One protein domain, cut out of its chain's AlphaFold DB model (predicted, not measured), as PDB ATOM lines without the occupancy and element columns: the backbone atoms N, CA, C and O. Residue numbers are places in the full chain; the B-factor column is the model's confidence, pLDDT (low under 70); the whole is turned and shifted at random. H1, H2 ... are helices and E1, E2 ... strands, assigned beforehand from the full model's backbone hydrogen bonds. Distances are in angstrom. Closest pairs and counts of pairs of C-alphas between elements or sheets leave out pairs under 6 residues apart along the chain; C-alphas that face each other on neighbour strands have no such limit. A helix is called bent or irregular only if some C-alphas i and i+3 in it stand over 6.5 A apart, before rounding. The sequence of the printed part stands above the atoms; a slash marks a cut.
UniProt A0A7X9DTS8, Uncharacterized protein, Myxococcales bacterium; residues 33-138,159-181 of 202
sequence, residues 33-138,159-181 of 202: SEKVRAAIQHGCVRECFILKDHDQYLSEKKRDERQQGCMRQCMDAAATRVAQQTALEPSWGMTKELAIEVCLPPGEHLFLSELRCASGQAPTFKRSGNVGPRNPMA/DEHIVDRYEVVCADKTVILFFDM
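AT A GLANCE: This is residues 33 to 138 and 159 to 181 of the 202 residues of an uncharacterized protein of Myxococcales bacterium (UniProt A0A7X9DTS8). A helical hairpin of H1 and H2, with H3 crosswise near the beginning of H1, makes one part; a strongly twisted sheet of E1, E2 and E3 makes the other, and H4, on one face of the sheet, lies between them. The 129 printed residues include four named helices and then three named strands, in the order H1 H2 H3 H4 E1 E2 E3. The sheet runs E1 E2 E3, antiparallel, and the class is mixed, helices and strands. The whole is compact, with a radius of gyration of the C-alphas of 15.9 A and spans of 49 by 36 by 30 A.

HOW THE PARTS SIT: H1, residues 33 to 57, is the hub and forms a hairpin with H2, residues 60 to 74: they touch, closest at the C-alphas of Cys 44 and Cys 74, 5.5 A, at a shallow tilt of 14 degrees, opposite ways. With residues 36 to 41 alone H1 touches H3, residues 77 to 86, about perpendicular at 76 degrees; the closest C-alphas are those of Arg 37 and Thr 80, 6.8 A. With residues 47 to 50 alone H1 only just touches H4, residues 104 to 114, with 3 pairs of C-alphas within 8 A, the closest those of Glu 47 and Gly 107, 6.5 A. H4 is on the sheet of E1, residues 124 to 133, E2, residues 162 to 170, and E3, residues 173 to 180, in two layers, helix on one face, at a height over the sheet of 7.7 A. N 126 and O 167, 2.9 A, join E1 to E2 within hydrogen-bond range; N 166 and O 177, 2.8 A, do so in the hairpin of E2 and E3. Every O i to N i+4 pair is within range in H2, H3 and H4, and 17 of 21 in H1.

IN THESE COORDINATES: H1 begins at C-alpha 33 (108.260, 37.386, 69.940) and is 38.9 A long; it is irregular, with C-alphas 54 and 57 7.8 A apart. H2 is 21.1 A long, E1 25.2 A, E2 25.9 A and E3 22.9 A. E1 bends by 54 degrees at residue 129, and E3 ends at C-alpha 180 (106.053, 25.278, 47.724).

THE WHOLE: The C-alphas farthest apart, of Lys 61 and Asp 172, are 49.8 A apart. Residues 139 to 158 are not printed; C-alphas 138 and 159 are 10.1 A apart across the cut. The link from H3 to H4, 17 residues, is long. No printed residue has a pLDDT under 70.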
ATOM      1  N   SER A  33     109.442  38.043  70.503       86.38
ATOM      2  CA  SER A  33     108.260  37.386  69.940       86.38
ATOM      3  C   SER A  33     107.371  38.361  69.160       86.38
ATOM      4  O   SER A  33     106.934  38.053  68.046       86.38
ATOM      5  N   GLU A  34     107.159  39.576  69.678       91.19
ATOM      6  CA  GLU A  34     106.382  40.602  68.974       91.19
ATOM      7  C   GLU A  34     107.037  41.067  67.673       91.19
ATOM      8  O   GLU A  34     106.338  41.246  66.671       91.19
ATOM      9  N   LYS A  35     108.366  41.220  67.644       91.62
ATOM     10  CA  LYS A  35     109.092  41.588  66.417       91.62
ATOM     11  C   LYS A  35     108.982  40.506  65.352       91.62
ATOM     12  O   LYS A  35     108.759  40.823  64.185       91.62
ATOM     13  N   VAL A  36     109.093  39.239  65.745       91.62
ATOM     14  CA  VAL A  36     108.902  38.108  64.827       91.62
ATOM     15  C   VAL A  36     107.467  38.082  64.307       91.62
ATOM     16  O   VAL A  36     107.263  37.961  63.101       91.62
ATOM     17  N   ARG A  37     106.466  38.271  65.178       93.31
ATOM     18  CA  ARG A  37     105.052  38.371  64.776       93.31
ATOM     19  C   ARG A  37     104.843  39.479  63.741       93.31
ATOM     20  O   ARG A  37     104.227  39.236  62.706       93.31
ATOM     21  N   ALA A  38     105.386  40.668  63.996       93.81
ATOM     22  CA  ALA A  38     105.295  41.798  63.077       93.81
ATOM     23  C   ALA A  38     105.969  41.498  61.729       93.81
ATOM     24  O   ALA A  38     105.411  41.812  60.680       93.81
ATOM     25  N   ALA A  39     107.131  40.838  61.736       94.19
ATOM     26  CA  ALA A  39     107.831  40.450  60.516       94.19
ATOM     27  C   ALA A  39     107.046  39.416  59.689       94.19
ATOM     28  O   ALA A  39     106.951  39.558  58.470       94.19
ATOM     29  N   ILE A  40     106.417  38.432  60.342       94.56
ATOM     30  CA  ILE A  40     105.526  37.455  59.692       94.56
ATOM     31  C   ILE A  40     104.357  38.167  59.003       94.56
ATOM     32  O   ILE A  40     104.103  37.946  57.817       94.56
ATOM     33  N   GLN A  41     103.668  39.052  59.725       94.50
ATOM     34  CA  GLN A  41     102.521  39.787  59.190       94.50
ATOM     35  C   GLN A  41     102.930  40.710  58.040       94.50
ATOM     36  O   GLN A  41     102.282  40.716  56.996       94.50
ATOM     37  N   HIS A  42     104.031  41.446  58.196       93.81
ATOM     38  CA  HIS A  42     104.568  42.315  57.154       93.81
ATOM     39  C   HIS A  42     104.943  41.526  55.890       93.81
ATOM     40  O   HIS A  42     104.585  41.929  54.783       93.81
ATOM     41  N   GLY A  43     105.623  40.385  56.045       92.81
ATOM     42  CA  GLY A  43     105.948  39.485  54.938       92.81
ATOM     43  C   GLY A  43     104.696  39.008  54.200       92.81
ATOM     44  O   GLY A  43     104.623  39.130  52.981       92.81
ATOM     45  N   CYS A  44     103.680  38.562  54.941       93.81
ATOM     46  CA  CYS A  44     102.411  38.110  54.371       93.81
ATOM     47  C   CYS A  44     101.685  39.223  53.597       93.81
ATOM     48  O   CYS A  44     101.277  39.032  52.453       93.81
ATOM     49  N   VAL A  45     101.576  40.424  54.175       93.00
ATOM     50  CA  VAL A  45     100.937  41.573  53.510       93.00
ATOM     51  C   VAL A  45     101.661  41.945  52.221       93.00
ATOM     52  O   VAL A  45     101.024  42.270  51.221       93.00
ATOM     53  N   ARG A  46     102.992  41.877  52.214       91.94
ATOM     54  CA  ARG A  46     103.783  42.152  51.016       91.94
ATOM     55  C   ARG A  46     103.503  41.147  49.902       91.94
ATOM     56  O   ARG A  46     103.388  41.554  48.750       91.94
ATOM     57  N   GLU A  47     103.326  39.874  50.237       90.06
ATOM     58  CA  GLU A  47     102.871  38.874  49.270       90.06
ATOM     59  C   GLU A  47     101.462  39.176  48.749       90.06
ATOM     60  O   GLU A  47     101.229  39.028  47.553       90.06
ATOM     61  N   CYS A  48     100.546  39.705  49.569       89.50
ATOM     62  CA  CYS A  48      99.233  40.137  49.073       89.50
ATOM     63  C   CYS A  48      99.316  41.208  47.976       89.50
ATOM     64  O   CYS A  48      98.426  41.289  47.133       89.50
ATOM     65  N   PHE A  49     100.366  42.033  47.961       87.94
ATOM     66  CA  PHE A  49     100.575  43.005  46.887       87.94
ATOM     67  C   PHE A  49     101.130  42.368  45.611       87.94
ATOM     68  O   PHE A  49     100.733  42.790  44.529       87.94
ATOM     69  N   ILE A  50     101.956  41.322  45.722       84.75
ATOM     70  CA  ILE A  50     102.407  40.519  44.570       84.75
ATOM     71  C   ILE A  50     101.192  39.949  43.816       84.75
ATOM     72  O   ILE A  50     101.175  39.911  42.586       84.75
ATOM     73  N   LEU A  51     100.138  39.571  44.546       78.94
ATOM     74  CA  LEU A  51      98.900  39.041  43.963       78.94
ATOM     75  C   LEU A  51      98.203  40.030  43.039       78.94
ATOM     76  O   LEU A  51      97.646  39.624  42.024       78.94
ATOM     77  N   LYS A  52      98.248  41.325  43.363       79.56
ATOM     78  CA  LYS A  52      97.582  42.355  42.563       79.56
ATOM     79  C   LYS A  52      98.103  42.375  41.126       79.56
ATOM     80  O   LYS A  52      97.308  42.549  40.203       79.56
ATOM     81  N   ASP A  53      99.405  42.165  40.954       81.38
ATOM     82  CA  ASP A  53     100.050  42.142  39.642       81.38
ATOM     83  C   ASP A  53      99.750  40.833  38.900       81.38
ATOM     84  O   ASP A  53      99.533  40.832  37.686       81.38
ATOM     85  N   HIS A  54      99.670  39.717  39.631       82.56
ATOM     86  CA  HIS A  54      99.312  38.424  39.056       82.56
ATOM     87  C   HIS A  54      97.843  38.377  38.606       82.56
ATOM     88  O   HIS A  54      97.536  37.824  37.559       82.56
ATOM     89  N   ASP A  55      96.932  39.021  39.334       87.00
ATOM     90  CA  ASP A  55      95.483  38.985  39.100       87.00
ATOM     91  C   ASP A  55      94.987  39.979  38.033       87.00
ATOM     92  O   ASP A  55      93.791  40.273  37.948       87.00
ATOM     93  N   GLN A  56      95.875  40.502  37.184       87.25
ATOM     94  CA  GLN A  56      95.522  41.480  36.147       87.25
ATOM     95  C   GLN A  56      94.455  40.985  35.152       87.25
ATOM     96  O   GLN A  56      93.747  41.792  34.556       87.25
ATOM     97  N   TYR A  57      94.315  39.666  34.988       89.38
ATOM     98  CA  TYR A  57      93.323  39.036  34.111       89.38
ATOM     99  C   TYR A  57      91.968  38.774  34.790       89.38
ATOM    100  O   TYR A  57      91.015  38.359  34.129       89.38
ATOM    101  N   LEU A  58      91.857  38.985  36.104       89.25
ATOM    102  CA  LEU A  58      90.590  38.867  36.815       89.25
ATOM    103  C   LEU A  58      89.738  40.125  36.633       89.25
ATOM    104  O   LEU A  58      90.238  41.231  36.423       89.25
ATOM    105  N   SER A  59      88.421  39.965  36.785       93.75
ATOM    106  CA  SER A  59      87.551  41.125  36.956       93.75
ATOM    107  C   SER A  59      87.928  41.880  38.231       93.75
ATOM    108  O   SER A  59      88.377  41.282  39.209       93.75
ATOM    109  N   GLU A  60      87.696  43.191  38.238       93.31
ATOM    110  CA  GLU A  60      87.982  44.055  39.389       93.31
ATOM    111  C   GLU A  60      87.380  43.510  40.687       93.31
ATOM    112  O   GLU A  60      88.102  43.308  41.658       93.31
ATOM    113  N   LYS A  61      86.102  43.116  40.650       94.25
ATOM    114  CA  LYS A  61      85.425  42.481  41.786       94.25
ATOM    115  C   LYS A  61      86.180  41.256  42.324       94.25
ATOM    116  O   LYS A  61      86.352  41.135  43.531       94.25
ATOM    117  N   LYS A  62      86.628  40.350  41.446       91.12
ATOM    118  CA  LYS A  62      87.341  39.132  41.863       91.12
ATOM    119  C   LYS A  62      88.708  39.454  42.458       91.12
ATOM    120  O   LYS A  62      89.083  38.848  43.455       91.12
ATOM    121  N   ARG A  63      89.437  40.403  41.867       91.56
ATOM    122  CA  ARG A  63      90.725  40.876  42.387       91.56
ATOM    123  C   ARG A  63      90.567  41.485  43.782       91.56
ATOM    124  O   ARG A  63      91.343  41.156  44.673       91.56
ATOM    125  N   ASP A  64      89.532  42.295  43.992       90.75
ATOM    126  CA  ASP A  64      89.246  42.904  45.294       90.75
ATOM    127  C   ASP A  64      88.867  41.852  46.344       90.75
ATOM    128  O   ASP A  64      89.379  41.886  47.464       90.75
ATOM    129  N   GLU A  65      88.019  40.881  45.989       91.38
ATOM    130  CA  GLU A  65      87.672  39.748  46.859       91.38
ATOM    131  C   GLU A  65      88.923  38.951  47.268       91.38
ATOM    132  O   GLU A  65      89.099  38.635  48.448       91.38
ATOM    133  N   ARG A  66      89.831  38.686  46.319       89.31
ATOM    134  CA  ARG A  66      91.097  37.976  46.563       89.31
ATOM    135  C   ARG A  66      92.032  38.774  47.464       89.31
ATOM    136  O   ARG A  66      92.544  38.237  48.446       89.31
ATOM    137  N   GLN A  67      92.205  40.067  47.190       90.44
ATOM    138  CA  GLN A  67      93.052  40.950  47.987       90.44
ATOM    139  C   GLN A  67      92.524  41.085  49.423       90.44
ATOM    140  O   GLN A  67      93.291  40.964  50.378       90.44
ATOM    141  N   GLN A  68      91.214  41.277  49.604       91.69
ATOM    142  CA  GLN A  68      90.593  41.342  50.930       91.69
ATOM    143  C   GLN A  68      90.718  40.014  51.687       91.69
ATOM    144  O   GLN A  68      90.988  40.018  52.890       91.69
ATOM    145  N   GLY A  69      90.537  38.885  50.995       90.56
ATOM    146  CA  GLY A  69      90.742  37.551  51.557       90.56
ATOM    147  C   GLY A  69      92.175  37.352  52.049       90.56
ATOM    148  O   GLY A  69      92.372  36.955  53.198       90.56
ATOM    149  N   CYS A  70      93.156  37.721  51.225       90.69
ATOM    150  CA  CYS A  70      94.576  37.667  51.563       90.69
ATOM    151  C   CYS A  70      94.896  38.499  52.812       90.69
ATOM    152  O   CYS A  70      95.435  37.987  53.791       90.69
ATOM    153  N   MET A  71      94.469  39.767  52.839       92.25
ATOM    154  CA  MET A  71      94.714  40.652  53.983       92.25
ATOM    155  C   MET A  71      94.081  40.125  55.275       92.25
ATOM    156  O   MET A  71      94.683  40.231  56.343       92.25
ATOM    157  N   ARG A  72      92.886  39.528  55.192       92.62
ATOM    158  CA  ARG A  72      92.216  38.921  56.348       92.62
ATOM    159  C   ARG A  72      93.021  37.755  56.916       92.62
ATOM    160  O   ARG A  72      93.177  37.678  58.130       92.62
ATOM    161  N   GLN A  73      93.535  36.880  56.056       90.38
ATOM    162  CA  GLN A  73      94.355  35.741  56.471       90.38
ATOM    163  C   GLN A  73      95.700  36.189  57.063       90.38
ATOM    164  O   GLN A  73      96.104  35.673  58.103       90.38
ATOM    165  N   CYS A  74      96.350  37.205  56.489       91.56
ATOM    166  CA  CYS A  74      97.603  37.748  57.026       91.56
ATOM    167  C   CYS A  74      97.476  38.334  58.438       91.56
ATOM    168  O   CYS A  74      98.456  38.378  59.181       91.56
ATOM    169  N   MET A  75      96.278  38.787  58.810       92.62
ATOM    170  CA  MET A  75      95.988  39.331  60.138       92.62
ATOM    171  C   MET A  75      95.452  38.276  61.112       92.62
ATOM    172  O   MET A  75      95.157  38.601  62.264       92.62
ATOM    173  N   ASP A  76      95.343  37.013  60.693       93.75
ATOM    174  CA  ASP A  76      94.885  35.939  61.562       93.75
ATOM    175  C   ASP A  76      95.960  35.580  62.603       93.75
ATOM    176  O   ASP A  76      97.069  35.117  62.303       93.75
ATOM    177  N   ALA A  77      95.625  35.808  63.872       92.81
ATOM    178  CA  ALA A  77      96.540  35.583  64.983       92.81
ATOM    179  C   ALA A  77      96.837  34.092  65.215       92.81
ATOM    180  O   ALA A  77      97.914  33.759  65.709       92.81
ATOM    181  N   ALA A  78      95.904  33.190  64.899       92.31
ATOM    182  CA  ALA A  78      96.123  31.756  65.048       92.31
ATOM    183  C   ALA A  78      97.082  31.239  63.970       92.31
ATOM    184  O   ALA A  78      98.047  30.557  64.308       92.31
ATOM    185  N   ALA A  79      96.887  31.640  62.716       91.00
ATOM    186  CA  ALA A  79      97.781  31.327  61.609       91.00
ATOM    187  C   ALA A  79      99.187  31.896  61.843       91.00
ATOM    188  O   ALA A  79     100.178  31.198  61.649       91.00
ATOM    189  N   THR A  80      99.290  33.120  62.370       93.38
ATOM    190  CA  THR A  80     100.592  33.706  62.723       93.38
ATOM    191  C   THR A  80     101.317  32.897  63.806       93.38
ATOM    192  O   THR A  80     102.521  32.672  63.695       93.38
ATOM    193  N   ARG A  81     100.604  32.403  64.829       92.50
ATOM    194  CA  ARG A  81     101.199  31.526  65.855       92.50
ATOM    195  C   ARG A  81     101.677  30.195  65.280       92.50
ATOM    196  O   ARG A  81     102.753  29.741  65.652       92.50
ATOM    197  N   VAL A  82     100.910  29.591  64.372       91.38
ATOM    198  CA  VAL A  82     101.339  28.373  63.664       91.38
ATOM    199  C   VAL A  82     102.635  28.646  62.901       91.38
ATOM    200  O   VAL A  82     103.603  27.910  63.061       91.38
ATOM    201  N   ALA A  83     102.708  29.762  62.174       92.06
ATOM    202  CA  ALA A  83     103.898  30.141  61.420       92.06
ATOM    203  C   ALA A  83     105.141  30.355  62.314       92.06
ATOM    204  O   ALA A  83     106.250  29.981  61.935       92.06
ATOM    205  N   GLN A  84     104.971  30.909  63.520       90.44
ATOM    206  CA  GLN A  84     106.055  31.015  64.508       90.44
ATOM    207  C   GLN A  84     106.554  29.643  64.984       90.44
ATOM    208  O   GLN A  84     107.746  29.486  65.228       90.44
ATOM    209  N   GLN A  85     105.669  28.654  65.120       89.69
ATOM    210  CA  GLN A  85     106.028  27.311  65.583       89.69
ATOM    211  C   GLN A  85     106.709  26.490  64.487       89.69
ATOM    212  O   GLN A  85     107.720  25.847  64.752       89.69
ATOM    213  N   THR A  86     106.217  26.564  63.248       87.75
ATOM    214  CA  THR A  86     106.807  25.863  62.095       87.75
ATOM    215  C   THR A  86     108.276  26.240  61.874       87.75
ATOM    216  O   THR A  86     109.071  25.397  61.468       87.75
ATOM    217  N   ALA A  87     108.663  27.478  62.204       80.06
ATOM    218  CA  ALA A  87     110.047  27.960  62.153       80.06
ATOM    219  C   ALA A  87     111.045  27.140  62.991       80.06
ATOM    220  O   ALA A  87     112.249  27.220  62.755       80.06
ATOM    221  N   LEU A  88     110.563  26.421  64.008       86.19
ATOM    222  CA  LEU A  88     111.403  25.712  64.971       86.19
ATOM    223  C   LEU A  88     111.815  24.318  64.485       86.19
ATOM    224  O   LEU A  88     112.706  23.709  65.079       86.19
ATOM    225  N   GLU A  89     111.202  23.816  63.410       90.25
ATOM    226  CA  GLU A  89     111.495  22.490  62.873       90.25
ATOM    227  C   GLU A  89     112.904  22.448  62.249       90.25
ATOM    228  O   GLU A  89     113.169  23.152  61.269       90.25
ATOM    229  N   PRO A  90     113.834  21.603  62.746       90.56
ATOM    230  CA  PRO A  90     115.235  21.627  62.309       90.56
ATOM    231  C   PRO A  90     115.454  21.348  60.819       90.56
ATOM    232  O   PRO A  90     116.495  21.718  60.274       90.56
ATOM    233  N   SER A  91     114.508  20.657  60.180       94.50
ATOM    234  CA  SER A  91     114.511  20.299  58.759       94.50
ATOM    235  C   SER A  91     113.652  21.217  57.886       94.50
ATOM    236  O   SER A  91     113.501  20.941  56.695       94.50
ATOM    237  N   TRP A  92     113.098  22.295  58.446       96.00
ATOM    238  CA  TRP A  92     112.272  23.236  57.699       96.00
ATOM    239  C   TRP A  92     113.014  23.782  56.474       96.00
ATOM    240  O   TRP A  92     114.160  24.237  56.547       96.00
ATOM    241  N   GLY A  93     112.358  23.668  55.325       96.81
ATOM    242  CA  GLY A  93     112.855  24.036  54.010       96.81
ATOM    243  C   GLY A  93     113.898  23.114  53.397       96.81
ATOM    244  O   GLY A  93     114.274  23.338  52.252       96.81
ATOM    245  N   MET A  94     114.359  22.084  54.107       97.38
ATOM    246  CA  MET A  94     115.409  21.167  53.639       97.38
ATOM    247  C   MET A  94     114.879  19.780  53.254       97.38
ATOM    248  O   MET A  94     115.655  18.924  52.831       97.38
ATOM    249  N   THR A  95     113.571  19.555  53.367       97.12
ATOM    250  CA  THR A  95     112.882  18.371  52.838       97.12
ATOM    251  C   THR A  95     111.659  18.798  52.037       97.12
ATOM    252  O   THR A  95     111.197  19.933  52.163       97.12
ATOM    253  N   LYS A  96     111.125  17.894  51.211       96.44
ATOM    254  CA  LYS A  96     109.915  18.177  50.432       96.44
ATOM    255  C   LYS A  96     108.708  18.410  51.337       96.44
ATOM    256  O   LYS A  96     107.951  19.338  51.108       96.44
ATOM    257  N   GLU A  97     108.557  17.585  52.366       95.12
ATOM    258  CA  GLU A  97     107.405  17.565  53.274       95.12
ATOM    259  C   GLU A  97     107.324  18.827  54.136       95.12
ATOM    260  O   GLU A  97     106.245  19.212  54.571       95.12
ATOM    261  N   LEU A  98     108.471  19.469  54.370       95.19
ATOM    262  CA  LEU A  98     108.595  20.724  55.103       95.19
ATOM    263  C   LEU A  98     109.102  21.840  54.187       95.19
ATOM    264  O   LEU A  98     109.880  22.686  54.629       95.19
ATOM    265  N   ALA A  99     108.715  21.823  52.909       97.25
ATOM    266  CA  ALA A  99     109.101  22.850  51.952       97.25
ATOM    267  C   ALA A  99     108.708  24.255  52.443       97.25
ATOM    268  O   ALA A  99     107.706  24.449  53.133       97.25
ATOM    269  N   ILE A 100     109.510  25.249  52.070       97.62
ATOM    270  CA  ILE A 100     109.255  26.654  52.376       97.62
ATOM    271  C   ILE A 100     108.030  27.076  51.577       97.62
ATOM    272  O   ILE A 100     108.061  27.121  50.349       97.62
ATOM    273  N   GLU A 101     106.960  27.386  52.292       96.12
ATOM    274  CA  GLU A 101     105.753  27.951  51.708       96.12
ATOM    275  C   GLU A 101     106.011  29.404  51.325       96.12
ATOM    276  O   GLU A 101     106.444  30.204  52.155       96.12
ATOM    277  N   VAL A 102     105.732  29.745  50.073       95.38
ATOM    278  CA  VAL A 102     105.825  31.099  49.519       95.38
ATOM    279  C   VAL A 102     104.652  31.339  48.573       95.38
ATOM    280  O   VAL A 102     104.007  30.402  48.102       95.38
ATOM    281  N   CYS A 103     104.361  32.604  48.286       94.19
ATOM    282  CA  CYS A 103     103.340  32.945  47.304       94.19
ATOM    283  C   CYS A 103     103.953  33.154  45.916       94.19
ATOM    284  O   CYS A 103     104.561  34.199  45.666       94.19
ATOM    285  N   LEU A 104     103.737  32.195  45.005       94.00
ATOM    286  CA  LEU A 104     104.156  32.259  43.598       94.00
ATOM    287  C   LEU A 104     105.695  32.389  43.423       94.00
ATOM    288  O   LEU A 104     106.435  32.567  44.397       94.00
ATOM    289  N   PRO A 105     106.221  32.343  42.181       95.00
ATOM    290  CA  PRO A 105     107.648  32.576  41.937       95.00
ATOM    291  C   PRO A 105     108.197  33.908  42.487       95.00
ATOM    292  O   PRO A 105     109.314  33.920  43.003       95.00
ATOM    293  N   PRO A 106     107.462  35.040  42.468       94.12
ATOM    294  CA  PRO A 106     107.971  36.264  43.084       94.12
ATOM    295  C   PRO A 106     108.164  36.157  44.606       94.12
ATOM    296  O   PRO A 106     109.101  36.759  45.132       94.12
ATOM    297  N   GLY A 107     107.325  35.394  45.319       93.56
ATOM    298  CA  GLY A 107     107.494  35.129  46.751       93.56
ATOM    299  C   GLY A 107     108.725  34.271  47.048       93.56
ATOM    300  O   GLY A 107     109.453  34.551  47.999       93.56
ATOM    301  N   GLU A 108     109.016  33.281  46.199       96.19
ATOM    302  CA  GLU A 108     110.256  32.492  46.257       96.19
ATOM    303  C   GLU A 108     111.493  33.384  46.108       96.19
ATOM    304  O   GLU A 108     112.353  33.417  46.994       96.19
ATOM    305  N   HIS A 109     111.545  34.171  45.030       95.75
ATOM    306  CA  HIS A 109     112.650  35.092  44.783       95.75
ATOM    307  C   HIS A 109     112.840  36.066  45.938       95.75
ATOM    308  O   HIS A 109     113.971  36.375  46.331       95.75
ATOM    309  N   LEU A 110     111.725  36.541  46.493       94.44
ATOM    310  CA  LEU A 110     111.764  37.413  47.638       94.44
ATOM    311  C   LEU A 110     112.413  36.721  48.839       94.44
ATOM    312  O   LEU A 110     113.367  37.256  49.409       94.44
ATOM    313  N   PHE A 111     111.939  35.529  49.189       96.31
ATOM    314  CA  PHE A 111     112.484  34.753  50.292       96.31
ATOM    315  C   PHE A 111     113.997  34.541  50.142       96.31
ATOM    316  O   PHE A 111     114.757  34.852  51.062       96.31
ATOM    317  N   LEU A 112     114.456  34.087  48.971       97.56
ATOM    318  CA  LEU A 112     115.882  33.860  48.720       97.56
ATOM    319  C   LEU A 112     116.709  35.150  48.796       97.56
ATOM    320  O   LEU A 112     117.823  35.129  49.320       97.56
ATOM    321  N   SER A 113     116.163  36.286  48.348       95.88
ATOM    322  CA  SER A 113     116.840  37.590  48.426       95.88
ATOM    323  C   SER A 113     117.035  38.105  49.860       95.88
ATOM    324  O   SER A 113     117.906  38.945  50.114       95.88
ATOM    325  N   GLU A 114     116.247  37.604  50.812       95.88
ATOM    326  CA  GLU A 114     116.305  37.974  52.228       95.88
ATOM    327  C   GLU A 114     117.250  37.075  53.039       95.88
ATOM    328  O   GLU A 114     117.668  37.456  54.137       95.88
ATOM    329  N   LEU A 115     117.653  35.923  52.496       97.44
ATOM    330  CA  LEU A 115     118.615  35.037  53.145       97.44
ATOM    331  C   LEU A 115     120.015  35.647  53.179       97.44
ATOM    332  O   LEU A 115     120.466  36.330  52.255       97.44
ATOM    333  N   ARG A 116     120.741  35.364  54.254       97.50
ATOM    334  CA  ARG A 116     122.145  35.721  54.433       97.50
ATOM    335  C   ARG A 116     122.936  34.503  54.879       97.50
ATOM    336  O   ARG A 116     122.514  33.762  55.768       97.50
ATOM    337  N   CYS A 117     124.101  34.318  54.274       97.50
ATOM    338  CA  CYS A 117     125.098  33.352  54.710       97.50
ATOM    339  C   CYS A 117     125.618  33.710  56.109       97.50
ATOM    340  O   CYS A 117     125.449  34.837  56.575       97.50
ATOM    341  N   ALA A 118     126.335  32.788  56.756       94.88
ATOM    342  CA  ALA A 118     127.002  33.066  58.033       94.88
ATOM    343  C   ALA A 118     127.973  34.269  57.965       94.88
ATOM    344  O   ALA A 118     128.191  34.942  58.965       94.88
ATOM    345  N   SER A 119     128.515  34.568  56.779       94.88
ATOM    346  CA  SER A 119     129.347  35.751  56.512       94.88
ATOM    347  C   SER A 119     128.562  37.066  56.399       94.88
ATOM    348  O   SER A 119     129.165  38.123  56.238       94.88
ATOM    349  N   GLY A 120     127.228  37.022  56.414       96.00
ATOM    350  CA  GLY A 120     126.357  38.171  56.156       96.00
ATOM    351  C   GLY A 120     126.175  38.517  54.675       96.00
ATOM    352  O   GLY A 120     125.453  39.459  54.361       96.00
ATOM    353  N   GLN A 121     126.796  37.778  53.751       96.69
ATOM    354  CA  GLN A 121     126.602  37.960  52.308       96.69
ATOM    355  C   GLN A 121     125.297  37.311  51.830       96.69
ATOM    356  O   GLN A 121     124.818  36.348  52.433       96.69
ATOM    357  N   ALA A 122     124.720  37.829  50.744       97.44
ATOM    358  CA  ALA A 122     123.606  37.165  50.074       97.44
ATOM    359  C   ALA A 122     124.097  35.867  49.403       97.44
ATOM    360  O   ALA A 122     125.177  35.884  48.803       97.44
ATOM    361  N   PRO A 123     123.345  34.755  49.494       98.12
ATOM    362  CA  PRO A 123     123.682  33.548  48.756       98.12
ATOM    363  C   PRO A 123     123.431  33.741  47.258       98.12
ATOM    364  O   PRO A 123     122.633  34.584  46.845       98.12
ATOM    365  N   THR A 124     124.063  32.907  46.438       98.12
ATOM    366  CA  THR A 124     123.605  32.684  45.061       98.12
ATOM    367  C   THR A 124     122.681  31.475  45.036       98.12
ATOM    368  O   THR A 124     122.744  30.616  45.917       98.12
ATOM    369  N   PHE A 125     121.788  31.399  44.056       98.12
ATOM    370  CA  PHE A 125     120.852  30.288  43.973       98.12
ATOM    371  C   PHE A 125     120.500  29.934  42.535       98.12
ATOM    372  O   PHE A 125     120.540  30.773  41.634       98.12
ATOM    373  N   LYS A 126     120.144  28.665  42.334       97.81
ATOM    374  CA  LYS A 126     119.662  28.131  41.064       97.81
ATOM    375  C   LYS A 126     118.502  27.178  41.316       97.81
ATOM    376  O   LYS A 126     118.611  26.260  42.127       97.81
ATOM    377  N   ARG A 127     117.424  27.344  40.552       98.19
ATOM    378  CA  ARG A 127     116.331  26.372  40.491       98.19
ATOM    379  C   ARG A 127     116.808  25.106  39.778       98.19
ATOM    380  O   ARG A 127     117.223  25.159  38.619       98.19
ATOM    381  N   SER A 128     116.742  23.969  40.461       98.12
ATOM    382  CA  SER A 128     117.031  22.648  39.891       98.12
ATOM    383  C   SER A 128     115.827  22.061  39.149       98.12
ATOM    384  O   SER A 128     116.011  21.207  38.290       98.12
ATOM    385  N   GLY A 129     114.614  22.530  39.461       97.38
ATOM    386  CA  GLY A 129     113.361  22.123  38.821       97.38
ATOM    387  C   GLY A 129     112.345  21.566  39.815       97.38
ATOM    388  O   GLY A 129     112.581  21.568  41.024       97.38
ATOM    389  N   ASN A 130     111.223  21.080  39.286       97.31
ATOM    390  CA  ASN A 130     110.200  20.418  40.085       97.31
ATOM    391  C   ASN A 130     110.654  19.016  40.525       97.31
ATOM    392  O   ASN A 130     111.249  18.274  39.745       97.31
ATOM    393  N   VAL A 131     110.333  18.645  41.765       97.69
ATOM    394  CA  VAL A 131     110.614  17.325  42.355       97.69
ATOM    395  C   VAL A 131     109.337  16.550  42.707       97.69
ATOM    396  O   VAL A 131     109.340  15.679  43.584       97.69
ATOM    397  N   GLY A 132     108.237  16.852  42.017       95.31
ATOM    398  CA  GLY A 132     106.924  16.247  42.214       95.31
ATOM    399  C   GLY A 132     106.135  16.835  43.390       95.31
ATOM    400  O   GLY A 132     106.492  17.899  43.903       95.31
ATOM    401  N   PRO A 133     105.060  16.151  43.815       94.69
ATOM    402  CA  PRO A 133     104.162  16.634  44.859       94.69
ATOM    403  C   PRO A 133     104.810  16.565  46.250       94.69
ATOM    404  O   PRO A 133     105.667  15.702  46.496       94.69
ATOM    405  N   ARG A 134     104.405  17.471  47.150       95.25
ATOM    406  CA  ARG A 134     104.872  17.600  48.541       95.25
ATOM    407  C   ARG A 134     104.668  16.304  49.311       95.25
ATOM    408  O   ARG A 134     105.610  15.793  49.910       95.25
ATOM    409  N   ASN A 135     103.464  15.747  49.233       92.94
ATOM    410  CA  ASN A 135     103.139  14.415  49.723       92.94
ATOM    411  C   ASN A 135     102.850  13.461  48.552       92.94
ATOM    412  O   ASN A 135     102.439  13.915  47.484       92.94
ATOM    413  N   PRO A 136     103.025  12.136  48.723       90.88
ATOM    414  CA  PRO A 136     102.565  11.168  47.732       90.88
ATOM    415  C   PRO A 136     101.069  11.343  47.454       90.88
ATOM    416  O   PRO A 136     100.287  11.425  48.405       90.88
ATOM    417  N   MET A 137     100.697  11.360  46.172       85.38
ATOM    418  CA  MET A 137      99.299  11.480  45.749       85.38
ATOM    419  C   MET A 137      98.484  10.308  46.296       85.38
ATOM    420  O   MET A 137      98.879   9.147  46.160       85.38
ATOM    421  N   ALA A 138      97.358  10.611  46.939       79.25
ATOM    422  CA  ALA A 138      96.490   9.598  47.534       79.25
ATOM    423  C   ALA A 138      95.580   8.900  46.507       79.25
ATOM    424  O   ALA A 138      95.086   7.805  46.777       79.25
ATOM    425  N   ASP A 159      98.688  17.790  51.682       91.88
ATOM    426  CA  ASP A 159      99.115  18.788  50.730       91.88
ATOM    427  C   ASP A 159      99.855  18.103  49.575       91.88
ATOM    428  O   ASP A 159     100.903  17.483  49.773       91.88
ATOM    429  N   GLU A 160      99.272  18.152  48.385       92.94
ATOM    430  CA  GLU A 160      99.808  17.511  47.183       92.94
ATOM    431  C   GLU A 160     100.438  18.530  46.224       92.94
ATOM    432  O   GLU A 160     100.785  18.167  45.100       92.94
ATOM    433  N   HIS A 161     100.636  19.780  46.665       95.00
ATOM    434  CA  HIS A 161     101.250  20.840  45.874       95.00
ATOM    435  C   HIS A 161     102.611  20.444  45.300       95.00
ATOM    436  O   HIS A 161     103.389  19.677  45.872       95.00
ATOM    437  N   ILE A 162     102.900  20.987  44.124       95.50
ATOM    438  CA  ILE A 162     104.139  20.759  43.389       95.50
ATOM    439  C   ILE A 162     105.280  21.531  44.062       95.50
ATOM    440  O   ILE A 162     105.248  22.756  44.154       95.50
ATOM    441  N   VAL A 163     106.317  20.801  44.483       98.00
ATOM    442  CA  VAL A 163     107.485  21.360  45.177       98.00
ATOM    443  C   VAL A 163     108.654  21.529  44.220       98.00
ATOM    444  O   VAL A 163     109.020  20.610  43.483       98.00
ATOM    445  N   ASP A 164     109.299  22.684  44.272       98.50
ATOM    446  CA  ASP A 164     110.517  22.965  43.528       98.50
ATOM    447  C   ASP A 164     111.766  22.814  44.391       98.50
ATOM    448  O   ASP A 164     111.775  23.131  45.578       98.50
ATOM    449  N   ARG A 165     112.852  22.351  43.770       98.62
ATOM    450  CA  ARG A 165     114.171  22.211  44.389       98.62
ATOM    451  C   ARG A 165     115.095  23.333  43.937       98.62
ATOM    452  O   ARG A 165     115.202  23.613  42.742       98.62
ATOM    453  N   TYR A 166     115.823  23.900  44.890       98.69
ATOM    454  CA  TYR A 166     116.827  24.933  44.678       98.69
ATOM    455  C   TYR A 166     118.169  24.511  45.268       98.69
ATOM    456  O   TYR A 166     118.245  23.943  46.356       98.69
ATOM    457  N   GLU A 167     119.236  24.830  44.550       98.50
ATOM    458  CA  GLU A 167     120.604  24.818  45.058       98.50
ATOM    459  C   GLU A 167     120.955  26.233  45.501       98.50
ATOM    460  O   GLU A 167     120.976  27.149  44.679       98.50
ATOM    461  N   VAL A 168     121.211  26.413  46.795       98.38
ATOM    462  CA  VAL A 168     121.550  27.704  47.401       98.38
ATOM    463  C   VAL A 168     122.976  27.643  47.927       98.38
ATOM    464  O   VAL A 168     123.325  26.755  48.703       98.38
ATOM    465  N   VAL A 169     123.819  28.571  47.484       97.94
ATOM    466  CA  VAL A 169     125.267  28.518  47.682       97.94
ATOM    467  C   VAL A 169     125.741  29.671  48.561       97.94
ATOM    468  O   VAL A 169     125.477  30.843  48.287       97.94
ATOM    469  N   CYS A 170     126.494  29.317  49.601       96.38
ATOM    470  CA  CYS A 170     127.220  30.219  50.484       96.38
ATOM    471  C   CYS A 170     128.703  29.848  50.469       96.38
ATOM    472  O   CYS A 170     129.093  28.864  51.097       96.38
ATOM    473  N   ALA A 171     129.525  30.651  49.787       91.62
ATOM    474  CA  ALA A 171     130.941  30.357  49.559       91.62
ATOM    475  C   ALA A 171     131.146  28.949  48.962       91.62
ATOM    476  O   ALA A 171     130.754  28.712  47.823       91.62
ATOM    477  N   ASP A 172     131.732  28.022  49.718       90.19
ATOM    478  CA  ASP A 172     132.020  26.637  49.330       90.19
ATOM    479  C   ASP A 172     130.918  25.636  49.732       90.19
ATOM    480  O   ASP A 172     131.052  24.435  49.496       90.19
ATOM    481  N   LYS A 173     129.817  26.106  50.330       95.94
ATOM    482  CA  LYS A 173     128.715  25.258  50.799       95.94
ATOM    483  C   LYS A 173     127.488  25.401  49.916       95.94
ATOM    484  O   LYS A 173     126.985  26.505  49.724       95.94
ATOM    485  N   THR A 174     126.950  24.270  49.474       97.56
ATOM    486  CA  THR A 174     125.655  24.189  48.792       97.56
ATOM    487  C   THR A 174     124.633  23.550  49.722       97.56
ATOM    488  O   THR A 174     124.850  22.453  50.233       97.56
ATOM    489  N   VAL A 175     123.511  24.231  49.929       97.75
ATOM    490  CA  VAL A 175     122.348  23.726  50.661       97.75
ATOM    491  C   VAL A 175     121.204  23.541  49.677       97.75
ATOM    492  O   VAL A 175     120.982  24.378  48.803       97.75
ATOM    493  N   ILE A 176     120.486  22.429  49.814       98.44
ATOM    494  CA  ILE A 176     119.286  22.173  49.025       98.44
ATOM    495  C   ILE A 176     118.085  22.703  49.784       98.44
ATOM    496  O   ILE A 176     117.850  22.291  50.920       98.44
ATOM    497  N   LEU A 177     117.341  23.596  49.139       98.50
ATOM    498  CA  LEU A 177     116.075  24.096  49.648       98.50
ATOM    499  C   LEU A 177     114.919  23.617  48.774       98.50
ATOM    500  O   LEU A 177     115.071  23.433  47.565       98.50
ATOM    501  N   PHE A 178     113.769  23.432  49.405       98.62
ATOM    502  CA  PHE A 178     112.523  23.048  48.759       98.62
ATOM    503  C   PHE A 178     111.500  24.160  48.943       98.62
ATOM    504  O   PHE A 178     111.350  24.670  50.052       98.62
ATOM    505  N   PHE A 179     110.805  24.521  47.869       98.44
ATOM    506  CA  PHE A 179     109.812  25.588  47.856       98.44
ATOM    507  C   PHE A 179     108.469  25.071  47.381       98.44
ATOM    508  O   PHE A 179     108.379  24.389  46.361       98.44
ATOM    509  N   ASP A 180     107.435  25.452  48.112       97.31
ATOM    510  CA  ASP A 180     106.053  25.278  47.724       97.31
ATOM    511  C   ASP A 180     105.448  26.649  47.451       97.31
ATOM    512  O   ASP A 180     105.267  27.463  48.357       97.31
ATOM    513  N   MET A 181     105.198  26.925  46.175       96.56
ATOM    514  CA  MET A 181     104.771  28.244  45.709       96.56
ATOM    515  C   MET A 181     103.245  28.403  45.666       96.56
ATOM    516  O   MET A 181     102.754  29.421  45.170       96.56
TER     517      MET A 181